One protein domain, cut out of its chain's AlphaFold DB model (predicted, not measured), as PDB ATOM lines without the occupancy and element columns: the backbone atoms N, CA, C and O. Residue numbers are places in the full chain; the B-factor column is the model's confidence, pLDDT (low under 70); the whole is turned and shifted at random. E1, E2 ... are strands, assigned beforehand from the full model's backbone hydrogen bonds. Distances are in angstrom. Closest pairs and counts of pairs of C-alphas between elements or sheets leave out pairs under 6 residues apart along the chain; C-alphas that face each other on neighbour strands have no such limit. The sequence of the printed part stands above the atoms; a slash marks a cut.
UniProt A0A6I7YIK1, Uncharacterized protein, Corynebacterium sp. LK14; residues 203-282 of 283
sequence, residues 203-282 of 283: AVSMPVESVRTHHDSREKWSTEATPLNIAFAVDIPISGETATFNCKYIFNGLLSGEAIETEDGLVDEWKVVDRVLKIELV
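AT A GLANCE: This is residues 203 to 282 of the 283 residues of an uncharacterized protein of Corynebacterium sp. LK14 (UniProt A0A6I7YIK1). A strongly twisted, branched sheet is built on one long bent strand, E4, whose first part runs between E3 and E6, with E1 beyond E6; its later part pairs with E5, with E2 beyond. The turn of hairpin E3 and E4 reaches one end of the length. This all-strand domain prints 80 residues with six named strands, E1 to E6, neighbours antiparallel; it is only just compact, close to loose (radius of gyration of the C-alphas 13.8 A), spanning 45 by 27 by 20 A.

HOW THE PARTS SIT: Start at E1, residues 203 to 207, antiparallel to E6, residues 276 to 281; within hydrogen-bond range are N 204 and O 279, 2.9 A. E2, residues 210 to 214, is antiparallel to E5, residues 265 to 272: N 211 and O 270, 2.8 A. E3, residues 226 to 238, makes a hairpin with E4, residues 241 to 262: N 234 and O 245, 2.8 A. On E4's other side find E6, N 248 and O 280, 2.9 A, and E5, a second hairpin, N 254 and O 271, 2.9 A. E3, E4 and E5 form a meander, each the antiparallel neighbour of the one before; E2, neighbour of E5, completes a Greek key.

IN THESE COORDINATES: Find C-alpha 203, where E1 begins, at (-6.440, -59.256, 35.909). E3 runs 36.3 A; E4, 27.5 A, bends by 141 degrees at residue 256. E6 ends at C-alpha 281, (0.170, -58.213, 34.542).

THE WHOLE: The C-alphas farthest apart, Thr 223 and Ser 239, are 45.6 A apart. The printed part has no cut; the E2 to E3 link is long, and there residues 218 to 223 have pLDDT under 70.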
ATOM      1  N   ALA A 203      -5.730 -60.259  36.686       86.56
ATOM      2  CA  ALA A 203      -6.440 -59.256  35.909       86.56
ATOM      3  C   ALA A 203      -7.477 -58.479  36.730       86.56
ATOM      4  O   ALA A 203      -8.171 -59.041  37.572       86.56
ATOM      5  N   VAL A 204      -7.664 -57.203  36.391       87.44
ATOM      6  CA  VAL A 204      -8.733 -56.350  36.931       87.44
ATOM      7  C   VAL A 204      -9.521 -55.732  35.786       87.44
ATOM      8  O   VAL A 204      -8.940 -55.214  34.835       87.44
ATOM      9  N   SER A 205     -10.849 -55.750  35.887       88.44
ATOM     10  CA  SER A 205     -11.743 -55.069  34.946       88.44
ATOM     11  C   SER A 205     -12.384 -53.868  35.625       88.44
ATOM     12  O   SER A 205     -12.949 -54.001  36.709       88.44
ATOM     13  N   MET A 206     -12.339 -52.706  34.978       87.88
ATOM     14  CA  MET A 206     -12.925 -51.476  35.507       87.88
ATOM     15  C   MET A 206     -13.799 -50.762  34.470       87.88
ATOM     16  O   MET A 206     -13.461 -50.754  33.282       87.88
ATOM     17  N   PRO A 207     -14.923 -50.159  34.899       89.25
ATOM     18  CA  PRO A 207     -15.747 -49.348  34.024       89.25
ATOM     19  C   PRO A 207     -15.061 -48.005  33.760       89.25
ATOM     20  O   PRO A 207     -14.797 -47.250  34.694       89.25
ATOM     21  N   VAL A 208     -14.767 -47.703  32.497       91.12
ATOM     22  CA  VAL A 208     -14.027 -46.494  32.098       91.12
ATOM     23  C   VAL A 208     -14.598 -45.950  30.794       91.12
ATOM     24  O   VAL A 208     -14.905 -46.714  29.883       91.12
ATOM     25  N   GLU A 209     -14.755 -44.629  30.696       91.12
ATOM     26  CA  GLU A 209     -15.237 -43.978  29.469       91.12
ATOM     27  C   GLU A 209     -14.105 -43.670  28.484       91.12
ATOM     28  O   GLU A 209     -14.274 -43.852  27.275       91.12
ATOM     29  N   SER A 210     -12.950 -43.236  28.994       88.62
ATOM     30  CA  SER A 210     -11.758 -42.967  28.196       88.62
ATOM     31  C   SER A 210     -10.461 -43.321  28.923       88.62
ATOM     32  O   SER A 210     -10.385 -43.290  30.150       88.62
ATOM     33  N   VAL A 211      -9.436 -43.661  28.147       88.25
ATOM     34  CA  VAL A 211      -8.077 -43.956  28.613       88.25
ATOM     35  C   VAL A 211      -7.113 -43.026  27.895       88.25
ATOM     36  O   VAL A 211      -7.276 -42.770  26.705       88.25
ATOM     37  N   ARG A 212      -6.105 -42.527  28.611       88.44
ATOM     38  CA  ARG A 212      -5.010 -41.757  28.020       88.44
ATOM     39  C   ARG A 212      -3.745 -42.589  27.987       88.44
ATOM     40  O   ARG A 212      -3.445 -43.283  28.955       88.44
ATOM     41  N   THR A 213      -3.014 -42.504  26.886       85.31
ATOM     42  CA  THR A 213      -1.743 -43.208  26.689       85.31
ATOM     43  C   THR A 213      -0.709 -42.253  26.122       85.31
ATOM     44  O   THR A 213      -1.073 -41.256  25.509       85.31
ATOM     45  N   HIS A 214       0.581 -42.527  26.310       85.94
ATOM     46  CA  HIS A 214       1.622 -41.720  25.669       85.94
ATOM     47  C   HIS A 214       1.464 -41.743  24.147       85.94
ATOM     48  O   HIS A 214       1.177 -42.795  23.577       85.94
ATOM     49  N   HIS A 215       1.649 -40.583  23.517       84.44
ATOM     50  CA  HIS A 215       1.482 -40.437  22.077       84.44
ATOM     51  C   HIS A 215       2.533 -41.244  21.299       84.44
ATOM     52  O   HIS A 215       3.737 -41.045  21.498       84.44
ATOM     53  N   ASP A 216       2.089 -42.104  20.375       79.69
ATOM     54  CA  ASP A 216       2.967 -42.807  19.430       79.69
ATOM     55  C   ASP A 216       2.703 -42.369  17.983       79.69
ATOM     56  O   ASP A 216       1.805 -42.852  17.297       79.69
ATOM     57  N   SER A 217       3.599 -41.521  17.474       75.44
ATOM     58  CA  SER A 217       3.615 -41.032  16.085       75.44
ATOM     59  C   SER A 217       3.645 -42.118  14.989       75.44
ATOM     60  O   SER A 217       3.536 -41.797  13.802       75.44
ATOM     61  N   ARG A 218       3.874 -43.392  15.341       68.06
ATOM     62  CA  ARG A 218       3.938 -44.520  14.399       68.06
ATOM     63  C   ARG A 218       2.596 -45.214  14.197       68.06
ATOM     64  O   ARG A 218       2.445 -45.901  13.180       68.06
ATOM     65  N   GLU A 219       1.648 -45.071  15.121       64.31
ATOM     66  CA  GLU A 219       0.323 -45.662  14.964       64.31
ATOM     67  C   GLU A 219      -0.460 -44.905  13.889       64.31
ATOM     68  O   GLU A 219      -0.658 -43.694  13.942       64.31
ATOM     69  N   LYS A 220      -0.875 -45.627  12.842       60.28
ATOM     70  CA  LYS A 220      -1.688 -45.056  11.765       60.28
ATOM     71  C   LYS A 220      -3.158 -45.158  12.137       60.28
ATOM     72  O   LYS A 220      -3.657 -46.248  12.401       60.28
ATOM     73  N   TRP A 221      -3.835 -44.017  12.100       61.00
ATOM     74  CA  TRP A 221      -5.194 -43.853  12.600       61.00
ATOM     75  C   TRP A 221      -6.223 -44.733  11.890       61.00
ATOM     76  O   TRP A 221      -6.236 -44.853  10.662       61.00
ATOM     77  N   SER A 222      -7.141 -45.274  12.687       61.69
ATOM     78  CA  SER A 222      -8.357 -45.938  12.232       61.69
ATOM     79  C   SER A 222      -9.565 -45.232  12.840       61.69
ATOM     80  O   SER A 222      -9.588 -44.936  14.033       61.69
ATOM     81  N   THR A 223     -10.589 -44.968  12.028       66.75
ATOM     82  CA  THR A 223     -11.906 -44.509  12.506       66.75
ATOM     83  C   THR A 223     -12.760 -45.654  13.056       66.75
ATOM     84  O   THR A 223     -13.896 -45.433  13.471       66.75
ATOM     85  N   GLU A 224     -12.249 -46.882  13.008       77.94
ATOM     86  CA  GLU A 224     -12.922 -48.078  13.494       77.94
ATOM     87  C   GLU A 224     -12.404 -48.467  14.880       77.94
ATOM     88  O   GLU A 224     -11.238 -48.247  15.220       77.94
ATOM     89  N   ALA A 225     -13.289 -49.065  15.678       81.00
ATOM     90  CA  ALA A 225     -12.936 -49.586  16.987       81.00
ATOM     91  C   ALA A 225     -11.823 -50.627  16.835       81.00
ATOM     92  O   ALA A 225     -12.002 -51.636  16.153       81.00
ATOM     93  N   THR A 226     -10.680 -50.367  17.465       83.50
ATOM     94  CA  THR A 226      -9.488 -51.207  17.333       83.50
ATOM     95  C   THR A 226      -9.182 -51.867  18.678       83.50
ATOM     96  O   THR A 226      -9.226 -51.181  19.705       83.50
ATOM     97  N   PRO A 227      -8.896 -53.183  18.714       86.75
ATOM     98  CA  PRO A 227      -8.426 -53.832  19.928       86.75
ATOM     99  C   PRO A 227      -7.016 -53.333  20.251       86.75
ATOM    100  O   PRO A 227      -6.086 -53.514  19.465       86.75
ATOM    101  N   LEU A 228      -6.868 -52.710  21.413       86.19
ATOM    102  CA  LEU A 228      -5.617 -52.156  21.910       86.19
ATOM    103  C   LEU A 228      -5.060 -53.029  23.029       86.19
ATOM    104  O   LEU A 228      -5.797 -53.525  23.884       86.19
ATOM    105  N   ASN A 229      -3.739 -53.198  22.998       89.00
ATOM    106  CA  ASN A 229      -2.953 -53.846  24.037       89.00
ATOM    107  C   ASN A 229      -1.728 -52.972  24.331       89.00
ATOM    108  O   ASN A 229      -0.729 -53.048  23.616       89.00
ATOM    109  N   ILE A 230      -1.844 -52.103  25.333       85.81
ATOM    110  CA  ILE A 230      -0.870 -51.038  25.592       85.81
ATOM    111  C   ILE A 230      -0.148 -51.333  26.898       85.81
ATOM    112  O   ILE A 230      -0.771 -51.346  27.959       85.81
ATOM    113  N   ALA A 231       1.159 -51.574  26.811       87.62
ATOM    114  CA  ALA A 231       2.005 -51.835  27.967       87.62
ATOM    115  C   ALA A 231       2.324 -50.543  28.734       87.62
ATOM    116  O   ALA A 231       2.542 -49.490  28.135       87.62
ATOM    117  N   PHE A 232       2.384 -50.643  30.056       86.94
ATOM    118  CA  PHE A 232       2.788 -49.568  30.957       86.94
ATOM    119  C   PHE A 232       3.408 -50.152  32.230       86.94
ATOM    120  O   PHE A 232       3.245 -51.335  32.522       86.94
ATOM    121  N   ALA A 233       4.116 -49.324  32.991       88.81
ATOM    122  CA  ALA A 233       4.652 -49.700  34.291       88.81
ATOM    123  C   ALA A 233       3.860 -49.002  35.402       88.81
ATOM    124  O   ALA A 233       3.474 -47.841  35.261       88.81
ATOM    125  N   VAL A 234       3.616 -49.715  36.499       90.38
ATOM    126  CA  VAL A 234       3.082 -49.150  37.736       90.38
ATOM    127  C   VAL A 234       4.177 -49.178  38.781       90.38
ATOM    128  O   VAL A 234       4.641 -50.251  39.165       90.38
ATOM    129  N   ASP A 235       4.541 -47.996  39.257       92.00
ATOM    130  CA  ASP A 235       5.523 -47.814  40.315       92.00
ATOM    131  C   ASP A 235       4.817 -47.589  41.649       92.00
ATOM    132  O   ASP A 235       3.994 -46.683  41.791       92.00
ATOM    133  N   ILE A 236       5.150 -48.410  42.645       92.12
ATOM    134  CA  ILE A 236       4.635 -48.272  44.006       92.12
ATOM    135  C   ILE A 236       5.810 -47.995  44.943       92.12
ATOM    136  O   ILE A 236       6.628 -48.890  45.173       92.12
ATOM    137  N   PRO A 237       5.921 -46.774  45.498       90.62
ATOM    138  CA  PRO A 237       6.942 -46.474  46.488       90.62
ATOM    139  C   PRO A 237       6.583 -47.172  47.802       90.62
ATOM    140  O   PRO A 237       5.520 -46.923  48.373       90.62
ATOM    141  N   ILE A 238       7.450 -48.066  48.279       87.38
ATOM    142  CA  ILE A 238       7.252 -48.847  49.503       87.38
ATOM    143  C   ILE A 238       8.603 -49.024  50.200       87.38
ATOM    144  O   ILE A 238       9.555 -49.526  49.614       87.38
ATOM    145  N   SER A 239       8.688 -48.666  51.487       81.00
ATOM    146  CA  SER A 239       9.898 -48.873  52.313       81.00
ATOM    147  C   SER A 239      11.169 -48.174  51.803       81.00
ATOM    148  O   SER A 239      12.273 -48.659  52.029       81.00
ATOM    149  N   GLY A 240      11.027 -47.025  51.133       83.12
ATOM    150  CA  GLY A 240      12.158 -46.299  50.541       83.12
ATOM    151  C   GLY A 240      12.689 -46.916  49.241       83.12
ATOM    152  O   GLY A 240      13.660 -46.407  48.687       83.12
ATOM    153  N   GLU A 241      12.040 -47.970  48.750       88.56
ATOM    154  CA  GLU A 241      12.267 -48.579  47.441       88.56
ATOM    155  C   GLU A 241      11.032 -48.380  46.548       88.56
ATOM    156  O   GLU A 241       9.964 -47.979  47.018       88.56
ATOM    157  N   THR A 242      11.171 -48.659  45.252       91.81
ATOM    158  CA  THR A 242      10.059 -48.622  44.295       91.81
ATOM    159  C   THR A 242       9.829 -50.021  43.747       91.81
ATOM    160  O   THR A 242      10.704 -50.590  43.096       91.81
ATOM    161  N   ALA A 243       8.646 -50.576  44.006       91.56
ATOM    162  CA  ALA A 243       8.186 -51.793  43.355       91.56
ATOM    163  C   ALA A 243       7.595 -51.435  41.986       91.56
ATOM    164  O   ALA A 243       6.564 -50.765  41.923       91.56
ATOM    165  N   THR A 244       8.240 -51.879  40.910       92.44
ATOM    166  CA  THR A 244       7.782 -51.649  39.535       92.44
ATOM    167  C   THR A 244       7.119 -52.905  38.983       92.44
ATOM    168  O   THR A 244       7.749 -53.961  38.908       92.44
ATOM    169  N   PHE A 245       5.865 -52.780  38.552       92.44
ATOM    170  CA  PHE A 245       5.086 -53.858  37.943       92.44
ATOM    171  C   PHE A 245       4.749 -53.518  36.496       92.44
ATOM    172  O   PHE A 245       4.168 -52.468  36.220       92.44
ATOM    173  N   ASN A 246       5.087 -54.414  35.569       91.69
ATOM    174  CA  ASN A 246       4.709 -54.257  34.171       91.69
ATOM    175  C   ASN A 246       3.275 -54.746  33.972       91.69
ATOM    176  O   ASN A 246       2.926 -55.875  34.313       91.69
ATOM    177  N   CYS A 247       2.457 -53.884  33.391       91.75
ATOM    178  CA  CYS A 247       1.043 -54.098  33.165       91.75
ATOM    179  C   CYS A 247       0.700 -53.810  31.704       91.75
ATOM    180  O   CYS A 247       1.475 -53.211  30.955       91.75
ATOM    181  N   LYS A 248      -0.495 -54.219  31.294       90.88
ATOM    182  CA  LYS A 248      -1.057 -53.854  29.997       90.88
ATOM    183  C   LYS A 248      -2.537 -53.528  30.099       90.88
ATOM    184  O   LYS A 248      -3.288 -54.204  30.801       90.88
ATOM    185  N   TYR A 249      -2.943 -52.496  29.373       90.12
ATOM    186  CA  TYR A 249      -4.336 -52.176  29.109       90.12
ATOM    187  C   TYR A 249      -4.838 -53.004  27.937       90.12
ATOM    188  O   TYR A 249      -4.215 -53.000  26.882       90.12
ATOM    189  N   ILE A 250      -5.984 -53.660  28.102       91.44
ATOM    190  CA  ILE A 250      -6.676 -54.399  27.048       91.44
ATOM    191  C   ILE A 250      -8.090 -53.839  26.925       91.44
ATOM    192  O   ILE A 250      -8.894 -53.944  27.857       91.44
ATOM    193  N   PHE A 251      -8.389 -53.228  25.781       91.88
ATOM    194  CA  PHE A 251      -9.694 -52.629  25.507       91.88
ATOM    195  C   PHE A 251      -9.927 -52.422  24.007       91.88
ATOM    196  O   PHE A 251      -8.986 -52.398  23.221       91.88
ATOM    197  N   ASN A 252     -11.185 -52.231  23.611       90.94
ATOM    198  CA  ASN A 252     -11.529 -51.741  22.276       90.94
ATOM    199  C   ASN A 252     -11.649 -50.216  22.320       90.94
ATOM    200  O   ASN A 252     -12.521 -49.680  23.013       90.94
ATOM    201  N   GLY A 253     -10.764 -49.524  21.606       88.56
ATOM    202  CA  GLY A 253     -10.645 -48.069  21.638       88.56
ATOM    203  C   GLY A 253     -11.037 -47.399  20.327       88.56
ATOM    204  O   GLY A 253     -10.833 -47.945  19.243       88.56
ATOM    205  N   LEU A 254     -11.578 -46.188  20.439       89.25
ATOM    206  CA  LEU A 254     -11.702 -45.213  19.356       89.25
ATOM    207  C   LEU A 254     -10.924 -43.965  19.762       89.25
ATOM    208  O   LEU A 254     -11.231 -43.378  20.799       89.25
ATOM    209  N   LEU A 255      -9.946 -43.550  18.961       85.31
ATOM    210  CA  LEU A 255      -9.185 -42.333  19.232       85.31
ATOM    211  C   LEU A 255     -10.135 -41.124  19.212       85.31
ATOM    212  O   LEU A 255     -10.825 -40.883  18.218       85.31
ATOM    213  N   SER A 256     -10.216 -40.398  20.323       86.12
ATOM    214  CA  SER A 256     -11.062 -39.208  20.477       86.12
ATOM    215  C   SER A 256     -10.265 -37.910  20.552       86.12
ATOM    216  O   SER A 256     -10.830 -36.847  20.297       86.12
ATOM    217  N   GLY A 257      -8.969 -37.990  20.849       84.00
ATOM    218  CA  GLY A 257      -8.051 -36.863  20.796       84.00
ATOM    219  C   GLY A 257      -6.613 -37.346  20.663       84.00
ATOM    220  O   GLY A 257      -6.259 -38.383  21.208       84.00
ATOM    221  N   GLU A 258      -5.804 -36.618  19.904       86.00
ATOM    222  CA  GLU A 258      -4.451 -37.030  19.527       86.00
ATOM    223  C   GLU A 258      -3.442 -35.957  19.918       86.00
ATOM    224  O   GLU A 258      -3.732 -34.766  19.757       86.00
ATOM    225  N   ALA A 259      -2.265 -36.390  20.383       85.06
ATOM    226  CA  ALA A 259      -1.137 -35.521  20.710       85.06
ATOM    227  C   ALA A 259      -1.566 -34.316  21.567       85.06
ATOM    228  O   ALA A 259      -1.161 -33.173  21.340       85.06
ATOM    229  N   ILE A 260      -2.432 -34.581  22.545       88.25
ATOM    230  CA  ILE A 260      -2.892 -33.590  23.505       88.25
ATOM    231  C   ILE A 260      -1.723 -33.306  24.441       88.25
ATOM    232  O   ILE A 260      -1.171 -34.218  25.051       88.25
ATOM    233  N   GLU A 261      -1.344 -32.039  24.558       90.62
ATOM    234  CA  GLU A 261      -0.299 -31.612  25.484       90.62
ATOM    235  C   GLU A 261      -0.843 -31.599  26.920       90.62
ATOM    236  O   GLU A 261      -1.830 -30.920  27.222       90.62
ATOM    237  N   THR A 262      -0.216 -32.376  27.801       87.69
ATOM    238  CA  THR A 262      -0.504 -32.432  29.240       87.69
ATOM    239  C   THR A 262       0.770 -32.204  30.052       87.69
ATOM    240  O   THR A 262       1.867 -32.083  29.505       87.69
ATOM    241  N   GLU A 263       0.636 -32.146  31.380       83.31
ATOM    242  CA  GLU A 263       1.781 -32.039  32.295       83.31
ATOM    243  C   GLU A 263       2.753 -33.230  32.168       83.31
ATOM    244  O   GLU A 263       3.955 -33.064  32.364       83.31
ATOM    245  N   ASP A 264       2.248 -34.394  31.745       76.50
ATOM    246  CA  ASP A 264       3.006 -35.642  31.567       76.50
ATOM    247  C   ASP A 264       3.554 -35.828  30.134       76.50
ATOM    248  O   ASP A 264       4.125 -36.872  29.803       76.50
ATOM    249  N   GLY A 265       3.380 -34.825  29.265       87.19
ATOM    250  CA  GLY A 265       3.824 -34.831  27.872       87.19
ATOM    251  C   GLY A 265       2.684 -34.956  26.862       87.19
ATOM    252  O   GLY A 265       1.548 -34.572  27.120       87.19
ATOM    253  N   LEU A 266       2.996 -35.451  25.664       90.31
ATOM    254  CA  LEU A 266       1.989 -35.667  24.623       90.31
ATOM    255  C   LEU A 266       1.271 -36.993  24.863       90.31
ATOM    256  O   LEU A 266       1.913 -38.045  24.957       90.31
ATOM    257  N   VAL A 267      -0.057 -36.938  24.927       89.88
ATOM    258  CA  VAL A 267      -0.908 -38.111  25.133       89.88
ATOM    259  C   VAL A 267      -1.985 -38.227  24.063       89.88
ATOM    260  O   VAL A 267      -2.496 -37.232  23.551       89.88
ATOM    261  N   ASP A 268      -2.364 -39.464  23.782       87.56
ATOM    262  CA  ASP A 268      -3.525 -39.824  22.984       87.56
ATOM    263  C   ASP A 268      -4.674 -40.210  23.917       87.56
ATOM    264  O   ASP A 268      -4.485 -40.920  24.907       87.56
ATOM    265  N   GLU A 269      -5.875 -39.721  23.626       89.06
ATOM    266  CA  GLU A 269      -7.095 -40.028  24.364       89.06
ATOM    267  C   GLU A 269      -7.972 -40.982  23.558       89.06
ATOM    268  O   GLU A 269      -8.400 -40.687  22.440       89.06
ATOM    269  N   TRP A 270      -8.288 -42.116  24.172       88.94
ATOM    270  CA  TRP A 270      -9.066 -43.189  23.581       88.94
ATOM    271  C   TRP A 270     -10.396 -43.327  24.295       88.94
ATOM    272  O   TRP A 270     -10.444 -43.599  25.493       88.94
ATOM    273  N   LYS A 271     -11.495 -43.235  23.556       91.25
ATOM    274  CA  LYS A 271     -12.810 -43.622  24.050       91.25
ATOM    275  C   LYS A 271     -12.921 -45.145  24.088       91.25
ATOM    276  O   LYS A 271     -12.745 -45.805  23.064       91.25
ATOM    277  N   VAL A 272     -13.273 -45.700  25.245       90.62
ATOM    278  CA  VAL A 272     -13.451 -47.145  25.431       90.62
ATOM    279  C   VAL A 272     -14.850 -47.543  24.962       90.62
ATOM    280  O   VAL A 272     -15.855 -47.144  25.554       90.62
ATOM    281  N   VAL A 273     -14.934 -48.325  23.885       90.06
ATOM    282  CA  VAL A 273     -16.203 -48.650  23.206       90.06
ATOM    283  C   VAL A 273     -17.134 -49.450  24.110       90.06
ATOM    284  O   VAL A 273     -18.286 -49.066  24.312       90.06
ATOM    285  N   ASP A 274     -16.606 -50.510  24.716       89.06
ATOM    286  CA  ASP A 274     -17.365 -51.417  25.584       89.06
ATOM    287  C   ASP A 274     -17.488 -50.884  27.021       89.06
ATOM    288  O   ASP A 274     -18.080 -51.530  27.882       89.06
ATOM    289  N   ARG A 275     -16.918 -49.698  27.286       88.38
ATOM    290  CA  ARG A 275     -16.788 -49.062  28.606       88.38
ATOM    291  C   ARG A 275     -16.123 -49.933  29.670       88.38
ATOM    292  O   ARG A 275     -16.288 -49.676  30.858       88.38
ATOM    293  N   VAL A 276     -15.389 -50.961  29.258       89.19
ATOM    294  CA  VAL A 276     -14.649 -51.858  30.142       89.19
ATOM    295  C   VAL A 276     -13.189 -51.830  29.729       89.19
ATOM    296  O   VAL A 276     -12.848 -52.144  28.590       89.19
ATOM    297  N   LEU A 277     -12.339 -51.461  30.678       89.94
ATOM    298  CA  LEU A 277     -10.895 -51.554  30.571       89.94
ATOM    299  C   LEU A 277     -10.434 -52.755  31.386       89.94
ATOM    300  O   LEU A 277     -10.716 -52.827  32.585       89.94
ATOM    301  N   LYS A 278      -9.720 -53.682  30.749       91.56
ATOM    302  CA  LYS A 278      -9.037 -54.767  31.449       91.56
ATOM    303  C   LYS A 278      -7.573 -54.389  31.650       91.56
ATOM    304  O   LYS A 278      -6.920 -53.932  30.717       91.56
ATOM    305  N   ILE A 279      -7.072 -54.584  32.859       91.44
ATOM    306  CA  ILE A 279      -5.662 -54.455  33.214       91.44
ATOM    307  C   ILE A 279      -5.154 -55.852  33.543       91.44
ATOM    308  O   ILE A 279      -5.806 -56.572  34.295       91.44
ATOM    309  N   GLU A 280      -4.016 -56.235  32.980       92.88
ATOM    310  CA  GLU A 280      -3.345 -57.510  33.252       92.88
ATOM    311  C   GLU A 280      -1.874 -57.268  33.576       92.88
ATOM    312  O   GLU A 280      -1.278 -56.322  33.054       92.88
ATOM    313  N   LEU A 281      -1.283 -58.154  34.378       89.62
ATOM    314  CA  LEU A 281       0.170 -58.213  34.542       89.62
ATOM    315  C   LEU A 281       0.836 -58.748  33.272       89.62
ATOM    316  O   LEU A 281       0.274 -59.563  32.535       89.62
ATOM    317  N   VAL A 282       2.048 -58.267  33.019       85.00
ATOM    318  CA  VAL A 282       2.937 -58.770  31.975       85.00
ATOM    319  C   VAL A 282       4.036 -59.566  32.673       85.00
ATOM    320  O   VAL A 282       4.798 -58.986  33.447       85.00
TER     321      VAL A 282